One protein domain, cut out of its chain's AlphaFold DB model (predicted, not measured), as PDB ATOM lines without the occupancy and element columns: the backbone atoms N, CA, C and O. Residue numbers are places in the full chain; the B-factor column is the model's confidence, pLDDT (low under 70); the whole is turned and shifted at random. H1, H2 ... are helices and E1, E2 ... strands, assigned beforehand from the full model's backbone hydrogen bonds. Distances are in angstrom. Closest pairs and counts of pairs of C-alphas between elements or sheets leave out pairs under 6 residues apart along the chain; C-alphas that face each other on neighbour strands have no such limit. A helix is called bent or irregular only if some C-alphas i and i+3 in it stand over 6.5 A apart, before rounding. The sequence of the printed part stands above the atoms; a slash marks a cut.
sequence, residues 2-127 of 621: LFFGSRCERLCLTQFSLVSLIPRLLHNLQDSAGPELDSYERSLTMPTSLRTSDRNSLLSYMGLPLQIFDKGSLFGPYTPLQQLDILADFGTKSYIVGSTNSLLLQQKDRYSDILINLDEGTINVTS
ATOM      1  N   LEU A   2     -26.195  21.886 -15.165       92.44
ATOM      2  CA  LEU A   2     -26.326  22.371 -13.796       92.44
ATOM      3  C   LEU A   2     -25.234  23.410 -13.522       92.44
ATOM      4  O   LEU A   2     -24.046  23.107 -13.614       92.44
ATOM      5  N   PHE A   3     -25.632  24.619 -13.156       94.00
ATOM      6  CA  PHE A   3     -24.753  25.646 -12.621       94.00
ATOM      7  C   PHE A   3     -24.783  25.578 -11.093       94.00
ATOM      8  O   PHE A   3     -25.846  25.647 -10.476       94.00
ATOM      9  N   PHE A   4     -23.612  25.484 -10.473       93.06
ATOM     10  CA  PHE A   4     -23.438  25.622  -9.034       93.06
ATOM     11  C   PHE A   4     -22.719  26.935  -8.713       93.06
ATOM     12  O   PHE A   4     -21.772  27.320  -9.401       93.06
ATOM     13  N   GLY A   5     -23.129  27.606  -7.639       92.69
ATOM     14  CA  GLY A   5     -22.341  28.688  -7.056       92.69
ATOM     15  C   GLY A   5     -22.985  29.299  -5.817       92.69
ATOM     16  O   GLY A   5     -24.188  29.540  -5.783       92.69
ATOM     17  N   SER A   6     -22.166  29.600  -4.815       89.75
ATOM     18  CA  SER A   6     -22.531  30.235  -3.545       89.75
ATOM     19  C   SER A   6     -23.244  31.582  -3.725       89.75
ATOM     20  O   SER A   6     -24.189  31.911  -3.002       89.75
ATOM     21  N   ARG A   7     -22.811  32.373  -4.714       90.94
ATOM     22  CA  ARG A   7     -23.336  33.711  -5.011       90.94
ATOM     23  C   ARG A   7     -24.490  33.636  -6.010       90.94
ATOM     24  O   ARG A   7     -24.273  33.745  -7.214       90.94
ATOM     25  N   CYS A   8     -25.714  33.527  -5.489       89.00
ATOM     26  CA  CYS A   8     -26.964  33.460  -6.265       89.00
ATOM     27  C   CYS A   8     -27.100  34.558  -7.346       89.00
ATOM     28  O   CYS A   8     -27.574  34.291  -8.444       89.00
ATOM     29  N   GLU A   9     -26.621  35.779  -7.088       90.81
ATOM     30  CA  GLU A   9     -26.606  36.854  -8.092       90.81
ATOM     31  C   GLU A   9     -25.718  36.508  -9.300       90.81
ATOM     32  O   GLU A   9     -26.196  36.503 -10.431       90.81
ATOM     33  N   ARG A  10     -24.450  36.136  -9.064       90.31
ATOM     34  CA  ARG A  10     -23.515  35.700 -10.118       90.31
ATOM     35  C   ARG A  10     -24.050  34.467 -10.852       90.31
ATOM     36  O   ARG A  10     -23.974  34.412 -12.072       90.31
ATOM     37  N   LEU A  11     -24.627  33.521 -10.112       92.06
ATOM     38  CA  LEU A  11     -25.262  32.313 -10.635       92.06
ATOM     39  C   LEU A  11     -26.375  32.630 -11.645       92.06
ATOM     40  O   LEU A  11     -26.364  32.097 -12.754       92.06
ATOM     41  N   CYS A  12     -27.306  33.519 -11.295       91.69
ATOM     42  CA  CYS A  12     -28.370  33.954 -12.199       91.69
ATOM     43  C   CYS A  12     -27.815  34.771 -13.376       91.69
ATOM     44  O   CYS A  12     -28.176  34.506 -14.522       91.69
ATOM     45  N   LEU A  13     -26.923  35.735 -13.115       91.69
ATOM     46  CA  LEU A  13     -26.346  36.597 -14.150       91.69
ATOM     47  C   LEU A  13     -25.588  35.791 -15.210       91.69
ATOM     48  O   LEU A  13     -25.868  35.967 -16.388       91.69
ATOM     49  N   THR A  14     -24.706  34.861 -14.827       92.50
ATOM     50  CA  THR A  14     -23.949  34.037 -15.789       92.50
ATOM     51  C   THR A  14     -24.867  33.195 -16.683       92.50
ATOM     52  O   THR A  14     -24.623  33.102 -17.886       92.50
ATOM     53  N   GLN A  15     -25.953  32.637 -16.139       93.19
ATOM     54  CA  GLN A  15     -26.942  31.897 -16.931       93.19
ATOM     55  C   GLN A  15     -27.702  32.804 -17.911       93.19
ATOM     56  O   GLN A  15     -27.838  32.453 -19.081       93.19
ATOM     57  N   PHE A  16     -28.159  33.982 -17.472       92.38
ATOM     58  CA  PHE A  16     -28.818  34.938 -18.367       92.38
ATOM     59  C   PHE A  16     -27.863  35.489 -19.434       92.38
ATOM     60  O   PHE A  16     -28.272  35.609 -20.587       92.38
ATOM     61  N   SER A  17     -26.596  35.756 -19.097       92.44
ATOM     62  CA  SER A  17     -25.561  36.130 -20.065       92.44
ATOM     63  C   SER A  17     -25.427  35.063 -21.152       92.44
ATOM     64  O   SER A  17     -25.588  35.407 -22.320       92.44
ATOM     65  N   LEU A  18     -25.256  33.785 -20.781       92.50
ATOM     66  CA  LEU A  18     -25.170  32.657 -21.720       92.50
ATOM     67  C   LEU A  18     -26.410  32.546 -22.623       92.50
ATOM     68  O   LEU A  18     -26.280  32.536 -23.843       92.50
ATOM     69  N   VAL A  19     -27.616  32.523 -22.043       92.81
ATOM     70  CA  VAL A  19     -28.883  32.467 -22.801       92.81
ATOM     71  C   VAL A  19     -29.024  33.659 -23.759       92.81
ATOM     72  O   VAL A  19     -29.598  33.532 -24.837       92.81
ATOM     73  N   SER A  20     -28.467  34.814 -23.396       92.94
ATOM     74  CA  SER A  20     -28.508  36.035 -24.203       92.94
ATOM     75  C   SER A  20     -27.429  36.139 -25.295       92.94
ATOM     76  O   SER A  20     -27.409  37.147 -26.004       92.94
ATOM     77  N   LEU A  21     -26.561  35.128 -25.449       94.62
ATOM     78  CA  LEU A  21     -25.671  34.990 -26.611       94.62
ATOM     79  C   LEU A  21     -26.413  34.464 -27.847       94.62
ATOM     80  O   LEU A  21     -26.015  34.765 -28.966       94.62
ATOM     81  N   ILE A  22     -27.503  33.708 -27.663       93.56
ATOM     82  CA  ILE A  22     -28.332  33.231 -28.776       93.56
ATOM     83  C   ILE A  22     -29.258  34.379 -29.219       93.56
ATOM     84  O   ILE A  22     -30.064  34.856 -28.404       93.56
ATOM     85  N   PRO A  23     -29.197  34.826 -30.492       91.69
ATOM     86  CA  PRO A  23     -30.011  35.925 -30.996       91.69
ATOM     87  C   PRO A  23     -31.490  35.760 -30.667       91.69
ATOM     88  O   PRO A  23     -32.092  34.722 -30.935       91.69
ATOM     89  N   ARG A  24     -32.081  36.807 -30.080       89.50
ATOM     90  CA  ARG A  24     -33.500  36.911 -29.683       89.50
ATOM     91  C   ARG A  24     -34.004  35.914 -28.623       89.50
ATOM     92  O   ARG A  24     -35.116  36.131 -28.141       89.50
ATOM     93  N   LEU A  25     -33.237  34.910 -28.187       91.50
ATOM     94  CA  LEU A  25     -33.731  33.856 -27.282       91.50
ATOM     95  C   LEU A  25     -34.268  34.407 -25.951       91.50
ATOM     96  O   LEU A  25     -35.343  34.008 -25.517       91.50
ATOM     97  N   LEU A  26     -33.594  35.402 -25.363       88.50
ATOM     98  CA  LEU A  26     -34.017  36.069 -24.119       88.50
ATOM     99  C   LEU A  26     -35.444  36.668 -24.183       88.50
ATOM    100  O   LEU A  26     -36.082  36.849 -23.151       88.50
ATOM    101  N   HIS A  27     -35.949  36.969 -25.386       85.88
ATOM    102  CA  HIS A  27     -37.294  37.510 -25.612       85.88
ATOM    103  C   HIS A  27     -38.352  36.422 -25.883       85.88
ATOM    104  O   HIS A  27     -39.524  36.756 -26.021       85.88
ATOM    105  N   ASN A  28     -37.952  35.148 -25.984       86.69
ATOM    106  CA  ASN A  28     -38.788  34.010 -26.395       86.69
ATOM    107  C   ASN A  28     -38.702  32.848 -25.378       86.69
ATOM    108  O   ASN A  28     -38.670  31.669 -25.731       86.69
ATOM    109  N   LEU A  29     -38.628  33.197 -24.088       87.50
ATOM    110  CA  LEU A  29     -38.517  32.258 -22.962       87.50
ATOM    111  C   LEU A  29     -39.879  31.787 -22.409       87.50
ATOM    112  O   LEU A  29     -39.925  31.193 -21.337       87.50
ATOM    113  N   GLN A  30     -40.997  32.041 -23.100       86.56
ATOM    114  CA  GLN A  30     -42.340  31.724 -22.582       86.56
ATOM    115  C   GLN A  30     -42.545  30.232 -22.267       86.56
ATOM    116  O   GLN A  30     -43.205  29.910 -21.282       86.56
ATOM    117  N   ASP A  31     -41.932  29.335 -23.045       86.00
ATOM    118  CA  ASP A  31     -42.009  27.886 -22.825       86.00
ATOM    119  C   ASP A  31     -40.900  27.353 -21.903       86.00
ATOM    120  O   ASP A  31     -40.956  26.213 -21.457       86.00
ATOM    121  N   SER A  32     -39.902  28.165 -21.531       88.44
ATOM    122  CA  SER A  32     -38.762  27.675 -20.743       88.44
ATOM    123  C   SER A  32     -39.079  27.447 -19.259       88.44
ATOM    124  O   SER A  32     -38.194  27.056 -18.501       88.44
ATOM    125  N   ALA A  33     -40.305  27.731 -18.810       85.06
ATOM    126  CA  ALA A  33     -40.701  27.673 -17.403       85.06
ATOM    127  C   ALA A  33     -41.118  26.270 -16.911       85.06
ATOM    128  O   ALA A  33     -41.252  26.075 -15.704       85.06
ATOM    129  N   GLY A  34     -41.325  25.299 -17.808       84.50
ATOM    130  CA  GLY A  34     -41.733  23.939 -17.447       84.50
ATOM    131  C   GLY A  34     -41.738  22.982 -18.647       84.50
ATOM    132  O   GLY A  34     -42.137  23.400 -19.731       84.50
ATOM    133  N   PRO A  35     -41.366  21.698 -18.471       85.88
ATOM    134  CA  PRO A  35     -41.157  20.753 -19.577       85.88
ATOM    135  C   PRO A  35     -42.429  20.402 -20.371       85.88
ATOM    136  O   PRO A  35     -42.340  19.846 -21.463       85.88
ATOM    137  N   GLU A  36     -43.621  20.713 -19.858       86.38
ATOM    138  CA  GLU A  36     -44.888  20.491 -20.567       86.38
ATOM    139  C   GLU A  36     -45.217  21.584 -21.602       86.38
ATOM    140  O   GLU A  36     -46.095  21.374 -22.445       86.38
ATOM    141  N   LEU A  37     -44.541  22.738 -21.538       86.19
ATOM    142  CA  LEU A  37     -44.833  23.907 -22.365       86.19
ATOM    143  C   LEU A  37     -44.330  23.734 -23.805       86.19
ATOM    144  O   LEU A  37     -43.318  23.088 -24.071       86.19
ATOM    145  N   ASP A  38     -45.112  24.264 -24.745       86.56
ATOM    146  CA  ASP A  38     -45.029  23.938 -26.173       86.56
ATOM    147  C   ASP A  38     -45.830  24.949 -27.025       86.56
ATOM    148  O   ASP A  38     -46.572  24.575 -27.935       86.56
ATOM    149  N   SER A  39     -45.799  26.238 -26.671       85.62
ATOM    150  CA  SER A  39     -46.551  27.295 -27.365       85.62
ATOM    151  C   SER A  39     -45.818  27.849 -28.592       85.62
ATOM    152  O   SER A  39     -46.469  28.208 -29.579       85.62
ATOM    153  N   TYR A  40     -44.481  27.859 -28.580       84.12
ATOM    154  CA  TYR A  40     -43.657  28.335 -29.690       84.12
ATOM    155  C   TYR A  40     -43.836  27.497 -30.960       84.12
ATOM    156  O   TYR A  40     -44.231  28.048 -31.982       84.12
ATOM    157  N   GLU A  41     -43.643  26.169 -30.920       84.94
ATOM    158  CA  GLU A  41     -43.785  25.327 -32.128       84.94
ATOM    159  C   GLU A  41     -45.204  25.413 -32.724       84.94
ATOM    160  O   GLU A  41     -45.369  25.414 -33.940       84.94
ATOM    161  N   ARG A  42     -46.234  25.588 -31.884       85.44
ATOM    162  CA  ARG A  42     -47.641  25.729 -32.310       85.44
ATOM    163  C   ARG A  42     -47.981  27.075 -32.948       85.44
ATOM    164  O   ARG A  42     -49.027  27.186 -33.582       85.44
ATOM    165  N   SER A  43     -47.152  28.095 -32.737       84.38
ATOM    166  CA  SER A  43     -47.328  29.448 -33.284       84.38
ATOM    167  C   SER A  43     -46.271  29.817 -34.333       84.38
ATOM    168  O   SER A  43     -46.363  30.876 -34.959       84.38
ATOM    169  N   LEU A  44     -45.296  28.935 -34.565       84.31
ATOM    170  CA  LEU A  44     -44.233  29.120 -35.540       84.31
ATOM    171  C   LEU A  44     -44.780  29.000 -36.969       84.31
ATOM    172  O   LEU A  44     -45.534  28.092 -37.306       84.31
ATOM    173  N   THR A  45     -44.391  29.939 -37.829       83.00
ATOM    174  CA  THR A  45     -44.777  29.972 -39.244       83.00
ATOM    175  C   THR A  45     -43.557  30.317 -40.087       83.00
ATOM    176  O   THR A  45     -42.768  31.181 -39.708       83.00
ATOM    177  N   MET A  46     -43.382  29.632 -41.222       84.88
ATOM    178  CA  MET A  46     -42.252  29.880 -42.122       84.88
ATOM    179  C   MET A  46     -42.338  31.306 -42.706       84.88
ATOM    180  O   MET A  46     -43.350  31.635 -43.336       84.88
ATOM    181  N   PRO A  47     -41.314  32.164 -42.539       83.31
ATOM    182  CA  PRO A  47     -41.348  33.527 -43.063       83.31
ATOM    183  C   PRO A  47     -41.309  33.560 -44.594       83.31
ATOM    184  O   PRO A  47     -40.360  33.097 -45.216       83.31
ATOM    185  N   THR A  48     -42.323  34.165 -45.212       80.06
ATOM    186  CA  THR A  48     -42.465  34.248 -46.681       80.06
ATOM    187  C   THR A  48     -41.897  35.529 -47.298       80.06
ATOM    188  O   THR A  48     -41.962  35.709 -48.512       80.06
ATOM    189  N   SER A  49     -41.360  36.449 -46.489       81.00
ATOM    190  CA  SER A  49     -40.756  37.693 -46.978       81.00
ATOM    191  C   SER A  49     -39.537  38.098 -46.155       81.00
ATOM    192  O   SER A  49     -39.597  38.148 -44.925       81.00
ATOM    193  N   LEU A  50     -38.446  38.418 -46.848       86.38
ATOM    194  CA  LEU A  50     -37.209  38.934 -46.273       86.38
ATOM    195  C   LEU A  50     -37.117  40.449 -46.499       86.38
ATOM    196  O   LEU A  50     -37.253  40.928 -47.624       86.38
ATOM    197  N   ARG A  51     -36.827  41.210 -45.441       84.19
ATOM    198  CA  ARG A  51     -36.393  42.612 -45.528       84.19
ATOM    199  C   ARG A  51     -34.951  42.706 -45.049       84.19
ATOM    200  O   ARG A  51     -34.703  42.856 -43.860       84.19
ATOM    201  N   THR A  52     -34.001  42.652 -45.980       79.25
ATOM    202  CA  THR A  52     -32.553  42.712 -45.691       79.25
ATOM    203  C   THR A  52     -32.116  43.982 -44.950       79.25
ATOM    204  O   THR A  52     -31.082  43.983 -44.292       79.25
ATOM    205  N   SER A  53     -32.909  45.057 -45.007       81.06
ATOM    206  CA  SER A  53     -32.684  46.305 -44.266       81.06
ATOM    207  C   SER A  53     -33.136  46.282 -42.797       81.06
ATOM    208  O   SER A  53     -32.852  47.237 -42.074       81.06
ATOM    209  N   ASP A  54     -33.820  45.228 -42.340       86.75
ATOM    210  CA  ASP A  54     -34.230  45.035 -40.947       86.75
ATOM    211  C   ASP A  54     -33.634  43.738 -40.383       86.75
ATOM    212  O   ASP A  54     -34.028  42.630 -40.751       86.75
ATOM    213  N   ARG A  55     -32.726  43.888 -39.412       87.62
ATOM    214  CA  ARG A  55     -32.114  42.775 -38.677       87.62
ATOM    215  C   ARG A  55     -33.156  41.838 -38.061       87.62
ATOM    216  O   ARG A  55     -32.945  40.631 -38.064       87.62
ATOM    217  N   ASN A  56     -34.295  42.338 -37.575       87.94
ATOM    218  CA  ASN A  56     -35.327  41.459 -37.020       87.94
ATOM    219  C   ASN A  56     -35.979  40.593 -38.105       87.94
ATOM    220  O   ASN A  56     -36.201  39.406 -37.868       87.94
ATOM    221  N   SER A  57     -36.235  41.145 -39.295       89.06
ATOM    222  CA  SER A  57     -36.723  40.378 -40.445       89.06
ATOM    223  C   SER A  57     -35.708  39.337 -40.923       89.06
ATOM    224  O   SER A  57     -36.118  38.208 -41.186       89.06
ATOM    225  N   LEU A  58     -34.415  39.679 -40.988       90.06
ATOM    226  CA  LEU A  58     -33.350  38.733 -41.345       90.06
ATOM    227  C   LEU A  58     -33.259  37.581 -40.334       90.06
ATOM    228  O   LEU A  58     -33.352  36.420 -40.722       90.06
ATOM    229  N   LEU A  59     -33.158  37.890 -39.036       90.81
ATOM    230  CA  LEU A  59     -33.086  36.875 -37.981       90.81
ATOM    231  C   LEU A  59     -34.332  35.974 -37.971       90.81
ATOM    232  O   LEU A  59     -34.190  34.762 -37.843       90.81
ATOM    233  N   SER A  60     -35.535  36.532 -38.176       89.69
ATOM    234  CA  SER A  60     -36.751  35.721 -38.347       89.69
ATOM    235  C   SER A  60     -36.622  34.757 -39.532       89.69
ATOM    236  O   SER A  60     -36.888  33.571 -39.369       89.69
ATOM    237  N   TYR A  61     -36.213  35.245 -40.711       91.25
ATOM    238  CA  TYR A  61     -36.124  34.448 -41.946       91.25
ATOM    239  C   TYR A  61     -35.131  33.283 -41.828       91.25
ATOM    240  O   TYR A  61     -35.403  32.176 -42.285       91.25
ATOM    241  N   MET A  62     -34.010  33.511 -41.139       91.44
ATOM    242  CA  MET A  62     -33.000  32.489 -40.839       91.44
ATOM    243  C   MET A  62     -33.450  31.478 -39.760       91.44
ATOM    244  O   MET A  62     -32.728  30.524 -39.466       91.44
ATOM    245  N   GLY A  63     -34.639  31.659 -39.170       90.19
ATOM    246  CA  GLY A  63     -35.221  30.773 -38.158       90.19
ATOM    247  C   GLY A  63     -34.743  31.030 -36.728       90.19
ATOM    248  O   GLY A  63     -34.718  30.097 -35.930       90.19
ATOM    249  N   LEU A  64     -34.335  32.263 -36.401       91.50
ATOM    250  CA  LEU A  64     -33.842  32.637 -35.072       91.50
ATOM    251  C   LEU A  64     -34.937  33.327 -34.222       91.50
ATOM    252  O   LEU A  64     -35.652  34.200 -34.729       91.50
ATOM    253  N   PRO A  65     -35.051  33.011 -32.915       92.12
ATOM    254  CA  PRO A  65     -34.112  32.233 -32.098       92.12
ATOM    255  C   PRO A  65     -34.128  30.724 -32.375       92.12
ATOM    256  O   PRO A  65     -35.177  30.139 -32.634       92.12
ATOM    257  N   LEU A  66     -32.965  30.081 -32.215       91.56
ATOM    258  CA  LEU A  66     -32.915  28.630 -32.040       91.56
ATOM    259  C   LEU A  66     -33.602  28.291 -30.711       91.56
ATOM    260  O   LEU A  66     -33.085  28.613 -29.640       91.56
ATOM    261  N   GLN A  67     -34.767  27.650 -30.782       89.12
ATOM    262  CA  GLN A  67     -35.552  27.296 -29.601       89.12
ATOM    263  C   GLN A  67     -34.911  26.117 -28.857       89.12
ATOM    264  O   GLN A  67     -35.229  24.960 -29.120       89.12
ATOM    265  N   ILE A  68     -33.960  26.401 -27.964       90.81
ATOM    266  CA  ILE A  68     -33.315  25.396 -27.093       90.81
ATOM    267  C   ILE A  68     -34.157  25.047 -25.851       90.81
ATOM    268  O   ILE A  68     -33.771  24.194 -25.058       90.81
ATOM    269  N   PHE A  69     -35.287  25.736 -25.672       91.19
ATOM    270  CA  PHE A  69     -36.271  25.495 -24.621       91.19
ATOM    271  C   PHE A  69     -37.613  25.142 -25.271       91.19
ATOM    272  O   PHE A  69     -38.480  25.993 -25.473       91.19
ATOM    273  N   ASP A  70     -37.710  23.886 -25.684       86.88
ATOM    274  CA  ASP A  70     -38.848  23.231 -26.322       86.88
ATOM    275  C   ASP A  70     -39.537  22.237 -25.362       86.88
ATOM    276  O   ASP A  70     -39.203  22.152 -24.178       86.88
ATOM    277  N   LYS A  71     -40.512  21.466 -25.859       88.81
ATOM    278  CA  LYS A  71     -41.229  20.488 -25.035       88.81
ATOM    279  C   LYS A  71     -40.292  19.399 -24.491       88.81
ATOM    280  O   LYS A  71     -39.757  18.574 -25.237       88.81
ATOM    281  N   GLY A  72     -40.198  19.339 -23.169       89.12
ATOM    282  CA  GLY A  72     -39.270  18.509 -22.404       89.12
ATOM    283  C   GLY A  72     -38.036  19.260 -21.896       89.12
ATOM    284  O   GLY A  72     -37.169  18.635 -21.287       89.12
ATOM    285  N   SER A  73     -37.953  20.574 -22.123       91.50
ATOM    286  CA  SER A  73     -36.838  21.419 -21.694       91.50
ATOM    287  C   SER A  73     -37.218  22.382 -20.556       91.50
ATOM    288  O   SER A  73     -38.344  22.869 -20.489       91.50
ATOM    289  N   LEU A  74     -36.275  22.687 -19.655       91.12
ATOM    290  CA  LEU A  74     -36.484  23.592 -18.510       91.12
ATOM    291  C   LEU A  74     -35.345  24.615 -18.341       91.12
ATOM    292  O   LEU A  74     -34.168  24.256 -18.350       91.12
ATOM    293  N   PHE A  75     -35.688  25.880 -18.084       93.12
ATOM    294  CA  PHE A  75     -34.756  26.926 -17.656       93.12
ATOM    295  C   PHE A  75     -35.110  27.434 -16.251       93.12
ATOM    296  O   PHE A  75     -36.058  28.195 -16.061       93.12
ATOM    297  N   GLY A  76     -34.325  27.015 -15.258       90.81
ATOM    298  CA  GLY A  76     -34.501  27.367 -13.848       90.81
ATOM    299  C   GLY A  76     -33.303  28.147 -13.305       90.81
ATOM    300  O   GLY A  76     -32.470  27.549 -12.626       90.81
ATOM    301  N   PRO A  77     -33.181  29.469 -13.553       89.25
ATOM    302  CA  PRO A  77     -31.996  30.250 -13.172       89.25
ATOM    303  C   PRO A  77     -31.657  30.167 -11.673       89.25
ATOM    304  O   PRO A  77     -30.487  30.251 -11.299       89.25
ATOM    305  N   TYR A  78     -32.663  29.918 -10.828       90.00
ATOM    306  CA  TYR A  78     -32.484  29.357  -9.493       90.00
ATOM    307  C   TYR A  78     -33.521  28.251  -9.242       90.00
ATOM    308  O   TYR A  78     -34.723  28.522  -9.242       90.00
ATOM    309  N   THR A  79     -33.058  27.029  -8.983       86.06
ATOM    310  CA  THR A  79     -33.879  25.847  -8.696       86.06
ATOM    311  C   THR A  79     -33.708  25.420  -7.227       86.06
ATOM    312  O   THR A  79     -32.592  25.094  -6.797       86.06
ATOM    313  N   PRO A  80     -34.791  25.425  -6.422       81.81
ATOM    314  CA  PRO A  80     -34.784  24.962  -5.038       81.81
ATOM    315  C   PRO A  80     -34.710  23.430  -4.951       81.81
ATOM    316  O   PRO A  80     -35.111  22.716  -5.867       81.81
ATOM    317  N   LEU A  81     -34.257  22.914  -3.803       78.75
ATOM    318  CA  LEU A  81     -34.054  21.474  -3.580       78.75
ATOM    319  C   LEU A  81     -35.328  20.638  -3.811       78.75
ATOM    320  O   LEU A  81     -35.250  19.519  -4.302       78.75
ATOM    321  N   GLN A  82     -36.500  21.199  -3.505       80.62
ATOM    322  CA  GLN A  82     -37.812  20.569  -3.689       80.62
ATOM    323  C   GLN A  82     -38.205  20.337  -5.160       80.62
ATOM    324  O   GLN A  82     -39.227  19.713  -5.414       80.62
ATOM    325  N   GLN A  83     -37.445  20.866  -6.124       77.06
ATOM    326  CA  GLN A  83     -37.703  20.700  -7.559       77.06
ATOM    327  C   GLN A  83     -36.667  19.801  -8.256       77.06
ATOM    328  O   GLN A  83     -36.717  19.666  -9.475       77.06
ATOM    329  N   LEU A  84     -35.761  19.142  -7.516       76.50
ATOM    330  CA  LEU A  84     -34.820  18.183  -8.115       76.50
ATOM    331  C   LEU A  84     -35.506  16.958  -8.717       76.50
ATOM    332  O   LEU A  84     -35.036  16.453  -9.732       76.50
ATOM    333  N   ASP A  85     -36.625  16.514  -8.146       81.06
ATOM    334  CA  ASP A  85     -37.368  15.371  -8.682       81.06
ATOM    335  C   ASP A  85     -37.935  15.671 -10.084       81.06
ATOM    336  O   ASP A  85     -38.025  14.770 -10.907       81.06
ATOM    337  N   ILE A  86     -38.195  16.947 -10.410       84.38
ATOM    338  CA  ILE A  86     -38.584  17.390 -11.763       84.38
ATOM    339  C   ILE A  86     -37.407  17.258 -12.746       84.38
ATOM    340  O   ILE A  86     -37.618  16.966 -13.918       84.38
ATOM    341  N   LEU A  87     -36.159  17.425 -12.289       82.69
ATOM    342  CA  LEU A  87     -34.952  17.245 -13.116       82.69
ATOM    343  C   LEU A  87     -34.594  15.770 -13.349       82.69
ATOM    344  O   LEU A  87     -33.772  15.473 -14.213       82.69
ATOM    345  N   ALA A  88     -35.172  14.873 -12.547       83.00
ATOM    346  CA  ALA A  88     -35.024  13.425 -12.649       83.00
ATOM    347  C   ALA A  88     -36.271  12.737 -13.243       83.00
ATOM    348  O   ALA A  88     -36.280  11.512 -13.372       83.00
ATOM    349  N   ASP A  89     -37.315  13.501 -13.582       87.06
ATOM    350  CA  ASP A  89     -38.525  12.990 -14.221       87.06
ATOM    351  C   ASP A  89     -38.312  12.708 -15.716       87.06
ATOM    352  O   ASP A  89     -37.584  13.415 -16.413       87.06
ATOM    353  N   PHE A  90     -39.013  11.695 -16.229       81.31
ATOM    354  CA  PHE A  90     -38.945  11.268 -17.627       81.31
ATOM    355  C   PHE A  90     -39.468  12.327 -18.619       81.31
ATOM    356  O   PHE A  90     -39.101  12.304 -19.796       81.31
ATOM    357  N   GLY A  91     -40.302  13.272 -18.170       84.56
ATOM    358  CA  GLY A  91     -40.721  14.421 -18.967       84.56
ATOM    359  C   GLY A  91     -39.586  15.408 -19.269       84.56
ATOM    360  O   GLY A  91     -39.604  16.037 -20.328       84.56
ATOM    361  N   THR A  92     -38.583  15.521 -18.391       89.38
ATOM    362  CA  THR A  92     -37.505  16.517 -18.491       89.38
ATOM    363  C   THR A  92     -36.269  15.925 -19.173       89.38
ATOM    364  O   THR A  92     -35.419  15.294 -18.551       89.38
ATOM    365  N   LYS A  93     -36.137  16.172 -20.476       89.50
ATOM    366  CA  LYS A  93     -35.032  15.689 -21.324       89.50
ATOM    367  C   LYS A  93     -33.809  16.601 -21.306       89.50
ATOM    368  O   LYS A  93     -32.688  16.137 -21.492       89.50
ATOM    369  N   SER A  94     -34.027  17.898 -21.118       90.88
ATOM    370  CA  SER A  94     -32.995  18.929 -21.234       90.88
ATOM    371  C   SER A  94     -33.235  20.029 -20.209       90.88
ATOM    372  O   SER A  94     -34.370  20.386 -19.906       90.88
ATOM    373  N   TYR A  95     -32.171  20.599 -19.648       92.12
ATOM    374  CA  TYR A  95     -32.324  21.726 -18.732       92.12
ATOM    375  C   TYR A  95     -31.074  22.585 -18.596       92.12
ATOM    376  O   TYR A  95     -29.945  22.105 -18.717       92.12
ATOM    377  N   ILE A  96     -31.299  23.855 -18.269       93.62
ATOM    378  CA  ILE A  96     -30.307  24.778 -17.720       93.62
ATOM    379  C   ILE A  96     -30.852  25.235 -16.367       93.62
ATOM    380  O   ILE A  96     -31.870  25.921 -16.311       93.62
ATOM    381  N   VAL A  97     -30.206  24.830 -15.274       92.38
ATOM    382  CA  VAL A  97     -30.619  25.222 -13.918       92.38
ATOM    383  C   VAL A  97     -29.454  25.711 -13.079       92.38
ATOM    384  O   VAL A  97     -28.344  25.198 -13.202       92.38
ATOM    385  N   GLY A  98     -29.723  26.657 -12.183       92.94
ATOM    386  CA  GLY A  98     -28.777  27.120 -11.176       92.94
ATOM    387  C   GLY A  98     -29.160  26.650  -9.780       92.94
ATOM    388  O   GLY A  98     -30.329  26.703  -9.409       92.94
ATOM    389  N   SER A  99     -28.193  26.255  -8.951       90.56
ATOM    390  CA  SER A  99     -28.436  26.072  -7.518       90.56
ATOM    391  C   SER A  99     -27.258  26.504  -6.645       90.56
ATOM    392  O   SER A  99     -26.093  26.404  -7.021       90.56
ATOM    393  N   THR A 100     -27.574  26.951  -5.430       91.19
ATOM    394  CA  THR A 100     -26.599  27.275  -4.377       91.19
ATOM    395  C   THR A 100     -26.337  26.088  -3.438       91.19
ATOM    396  O   THR A 100     -25.602  26.230  -2.464       91.19
ATOM    397  N   ASN A 101     -26.984  24.934  -3.650       87.56
ATOM    398  CA  ASN A 101     -26.933  23.795  -2.729       87.56
ATOM    399  C   ASN A 101     -25.824  22.797  -3.105       87.56
ATOM    400  O   ASN A 101     -25.881  22.165  -4.157       87.56
ATOM    401  N   SER A 102     -24.844  22.605  -2.219       84.69
ATOM    402  CA  SER A 102     -23.700  21.707  -2.430       84.69
ATOM    403  C   SER A 102     -24.052  20.213  -2.437       84.69
ATOM    404  O   SER A 102     -23.256  19.413  -2.924       84.69
ATOM    405  N   LEU A 103     -25.253  19.815  -1.995       80.75
ATOM    406  CA  LEU A 103     -25.751  18.437  -2.142       80.75
ATOM    407  C   LEU A 103     -25.782  17.988  -3.618       80.75
ATOM    408  O   LEU A 103     -25.550  16.821  -3.924       80.75
ATOM    409  N   LEU A 104     -26.005  18.929  -4.541       78.12
ATOM    410  CA  LEU A 104     -25.979  18.683  -5.983       78.12
ATOM    411  C   LEU A 104     -24.577  18.373  -6.524       78.12
ATOM    412  O   LEU A 104     -24.470  17.673  -7.523       78.12
ATOM    413  N   LEU A 105     -23.511  18.825  -5.857       80.00
ATOM    414  CA  LEU A 105     -22.138  18.426  -6.193       80.00
ATOM    415  C   LEU A 105     -21.882  16.968  -5.784       80.00
ATOM    416  O   LEU A 105     -21.244  16.219  -6.520       80.00
ATOM    417  N   GLN A 106     -22.420  16.549  -4.634       82.38
ATOM    418  CA  GLN A 106     -22.293  15.177  -4.126       82.38
ATOM    419  C   GLN A 106     -23.068  14.160  -4.975       82.38
ATOM    420  O   GLN A 106     -22.660  13.009  -5.079       82.38
ATOM    421  N   GLN A 107     -24.174  14.584  -5.596       82.19
ATOM    422  CA  GLN A 107     -24.995  13.766  -6.495       82.19
ATOM    423  C   GLN A 107     -24.912  14.243  -7.960       82.19
ATOM    424  O   GLN A 107     -25.859  14.057  -8.725       82.19
ATOM    425  N   LYS A 108     -23.783  14.846  -8.367       81.81
ATOM    426  CA  LYS A 108     -23.603  15.435  -9.708       81.81
ATOM    427  C   LYS A 108     -23.925  14.462 -10.845       81.81
ATOM    428  O   LYS A 108     -24.571  14.846 -11.814       81.81
ATOM    429  N   ASP A 109     -23.563  13.191 -10.688       82.44
ATOM    430  CA  ASP A 109     -23.728  12.158 -11.716       82.44
ATOM    431  C   ASP A 109     -25.185  11.670 -11.846       82.44
ATOM    432  O   ASP A 109     -25.502  10.922 -12.764       82.44
ATOM    433  N   ARG A 110     -26.084  12.110 -10.946       83.44
ATOM    434  CA  ARG A 110     -27.536  11.862 -11.009       83.44
ATOM    435  C   ARG A 110     -28.321  13.021 -11.636       83.44
ATOM    436  O   ARG A 110     -29.378  12.776 -12.204       83.44
ATOM    437  N   TYR A 111     -27.832  14.261 -11.524       82.75
ATOM    438  CA  TYR A 111     -28.558  15.470 -11.956       82.75
ATOM    439  C   TYR A 111     -27.751  16.382 -12.906       82.75
ATOM    440  O   TYR A 111     -28.057  17.571 -13.025       82.75
ATOM    441  N   SER A 112     -26.678  15.884 -13.540       87.88
ATOM    442  CA  SER A 112     -25.924  16.663 -14.533       87.88
ATOM    443  C   SER A 112     -24.995  15.859 -15.459       87.88
ATOM    444  O   SER A 112     -23.970  15.322 -15.041       87.88
ATOM    445  N   ASP A 113     -25.261  15.932 -16.766       90.75
ATOM    446  CA  ASP A 113     -24.282  15.615 -17.822       90.75
ATOM    447  C   ASP A 113     -23.181  16.676 -17.943       90.75
ATOM    448  O   ASP A 113     -22.088  16.390 -18.425       90.75
ATOM    449  N   ILE A 114     -23.490  17.909 -17.527       93.38
ATOM    450  CA  ILE A 114     -22.577  19.053 -17.467       93.38
ATOM    451  C   ILE A 114     -22.831  19.801 -16.159       93.38
ATOM    452  O   ILE A 114     -23.924  20.348 -15.968       93.38
ATOM    453  N   LEU A 115     -21.809  19.855 -15.306       92.81
ATOM    454  CA  LEU A 115     -21.746  20.642 -14.078       92.81
ATOM    455  C   LEU A 115     -20.771  21.813 -14.267       92.81
ATOM    456  O   LEU A 115     -19.602  21.607 -14.587       92.81
ATOM    457  N   ILE A 116     -21.238  23.035 -14.027       94.31
ATOM    458  CA  ILE A 116     -20.444  24.269 -14.087       94.31
ATOM    459  C   ILE A 116     -20.348  24.833 -12.670       94.31
ATOM    460  O   ILE A 116     -21.339  25.329 -12.133       94.31
ATOM    461  N   ASN A 117     -19.172  24.756 -12.052       93.44
ATOM    462  CA  ASN A 117     -18.924  25.306 -10.723       93.44
ATOM    463  C   ASN A 117     -18.372  26.731 -10.850       93.44
ATOM    464  O   ASN A 117     -17.211  26.941 -11.194       93.44
ATOM    465  N   LEU A 118     -19.207  27.724 -10.551       92.88
ATOM    466  CA  LEU A 118     -18.844  29.134 -10.650       92.88
ATOM    467  C   LEU A 118     -17.927  29.601  -9.511       92.88
ATOM    468  O   LEU A 118     -17.264  30.625  -9.673       92.88
ATOM    469  N   ASP A 119     -17.873  28.900  -8.376       91.25
ATOM    470  CA  ASP A 119     -16.977  29.263  -7.271       91.25
ATOM    471  C   ASP A 119     -15.534  28.813  -7.547       91.25
ATOM    472  O   ASP A 119     -14.608  29.584  -7.308       91.25
ATOM    473  N   GLU A 120     -15.349  27.617  -8.119       90.69
ATOM    474  CA  GLU A 120     -14.038  27.095  -8.551       90.69
ATOM    475  C   GLU A 120     -13.624  27.557  -9.959       90.69
ATOM    476  O   GLU A 120     -12.441  27.540 -10.288       90.69
ATOM    477  N   GLY A 121     -14.582  27.936 -10.810       91.19
ATOM    478  CA  GLY A 121     -14.349  28.208 -12.234       91.19
ATOM    479  C   GLY A 121     -14.223  26.950 -13.105       91.19
ATOM    480  O   GLY A 121     -13.704  27.036 -14.215       91.19
ATOM    481  N   THR A 122     -14.673  25.786 -12.627       92.62
ATOM    482  CA  THR A 122     -14.504  24.489 -13.306       92.62
ATOM    483  C   THR A 122     -15.742  24.081 -14.113       92.62
ATOM    484  O   THR A 122     -16.883  24.323 -13.714       92.62
ATOM    485  N   ILE A 123     -15.522  23.425 -15.258       93.50
ATOM    486  CA  ILE A 123     -16.573  22.831 -16.098       93.50
ATOM    487  C   ILE A 123     -16.306  21.330 -16.196       93.50
ATOM    488  O   ILE A 123     -15.268  20.907 -16.696       93.50
ATOM    489  N   ASN A 124     -17.253  20.524 -15.723       91.94
ATOM    490  CA  ASN A 124     -17.169  19.070 -15.702       91.94
ATOM    491  C   ASN A 124     -18.255  18.485 -16.612       91.94
ATOM    492  O   ASN A 124     -19.438  18.550 -16.285       91.94
ATOM    493  N   VAL A 125     -17.853  17.906 -17.747       93.00
ATOM    494  CA  VAL A 125     -18.748  17.146 -18.636       93.00
ATOM    495  C   VAL A 125     -18.673  15.669 -18.250       93.00
ATOM    496  O   VAL A 125     -17.656  15.017 -18.493       93.00
ATOM    497  N   THR A 126     -19.737  15.150 -17.642       88.75
ATOM    498  CA  THR A 126     -19.865  13.763 -17.170       88.75
ATOM    499  C   THR A 126     -19.995  12.789 -18.344       88.75
ATOM    500  O   THR A 126     -19.275  11.791 -18.403       88.75
ATOM    501  N   SER A 127     -20.870  13.100 -19.306       86.88
ATOM    502  CA  SER A 127     -21.207  12.217 -20.431       86.88
ATOM    503  C   SER A 127     -20.080  12.151 -21.487       86.88
ATOM    504  O   SER A 127     -19.703  13.191 -22.034       86.88
TER     505      SER A 127
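Overview. This is residues 2 to 127 of the 621 residues of a protein of Myceliophthora thermophila (strain ATCC 42464 / BCRC 31852 / DSM 1799) (UniProt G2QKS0). A mixed sheet of five short strands forms the body at one end of the model, with H1 along one face, the irregular H4 over the opposite face, and the short H5 and H6 grazing the sheet. From this body residues 20 to 72, largely loop and holding H2 and H3, run out as a wide loop and return to E2, and they make the long axis. The printed part has 126 residues with six named helices and five named strands, in the order E1 H1 H2 H3 E2 H4 E3 H5 H6 E4 E5; the class is mixed, helices and strands, and under half of the residues are in named elements. The sheet's order is E2 E3 E1 E4 E5, with E2, E3, E1 and E4 parallel and E5 antiparallel to E4. The whole is elongated, with spans of 52 by 30 by 25 A, and only just compact, close to loose, with a radius of gyration of the C-alphas of 16.5 A.

Arrangement. E1, residues 2 to 4, is an inner strand, parallel to E3, residues 94 to 99, at 11 degrees, with N 3 and O 97 2.8 A apart, within hydrogen-bond range. E1 is also parallel to E4, residues 114 to 117, at 13 degrees, with N 4 and O 116 at 2.8 A. H1, residues 8 to 19, is on the sheet at a height over the sheet of 8.7 A; the C-alphas of Leu 11 and Gly 98 are its closest to E3, 6.3 A. It lies over E3 and runs along the strands, at 10 degrees to E3 on the local plane; only just not over E1, it has 2 of its 12 C-alphas falling on that strand. H2, residues 39 to 43, and H3, residues 55 to 61, are not on the sheet and are apart from each other and from H1. E2, residues 73 to 76, is an edge strand parallel to E3 at 12 degrees, with N 76 and O 96 at 2.9 A. H4, residues 81 to 87, is on the opposite face from H1, at a height over the sheet of 9.8 A; its closest C-alpha pair with E3 is Leu 87 and Tyr 95, 7.7 A. E2, H4 and E3 form a strand-helix-strand unit, two parallel neighbour strands with a helix between them in the chain, and its crossover is right-handed. H5, residues 103 to 106, and H6, residues 108 to 111, only graze the sheet; they are close but not clearly touching, with the C-alphas of Leu 104 and Tyr 111 closest at 7.3 A. E3, H5, H6 and E4 form a split unit, with E1 between the two strands in the sheet, and its crossover too is right-handed. E4 and E5, residues 122 to 125, are a hairpin, antiparallel at 170 degrees, with N 124 and O 115 at 2.8 A. In H1, H2 and H3 every O i to N i+4 pair is within hydrogen-bond range; in H4 0 of 3 are, beside 3 of 4 O i to N i+3 pairs, and H5 and H6 are too short for an O i to N i+4 pair.

Along the chain. E1 begins at C-alpha 2, (-26.326, 22.371, -13.796). H1 is 16.7 A long and ends at C-alpha 19, (-28.883, 32.467, -22.801). H2 is 6.3 A, H3 9.8 A and E2 10.1 A long. H4 is 10.5 A long and irregular: C-alphas 82 and 85 are 7.2 A apart. E3 is the longest strand, 16.1 A. E5 is 10.0 A long and ends at C-alpha 125, (-18.748, 17.146, -18.636).

Size, cuts and confidence. The two C-alphas farthest apart are those of Ser 53 and Gln 106, 51.8 A. The links H1 to H2, H2 to H3 and H3 to E2 are long, with 19, 11 and 11 residues. The printed part has no cut; its mean pLDDT is 88.1 and no printed residue is under 70.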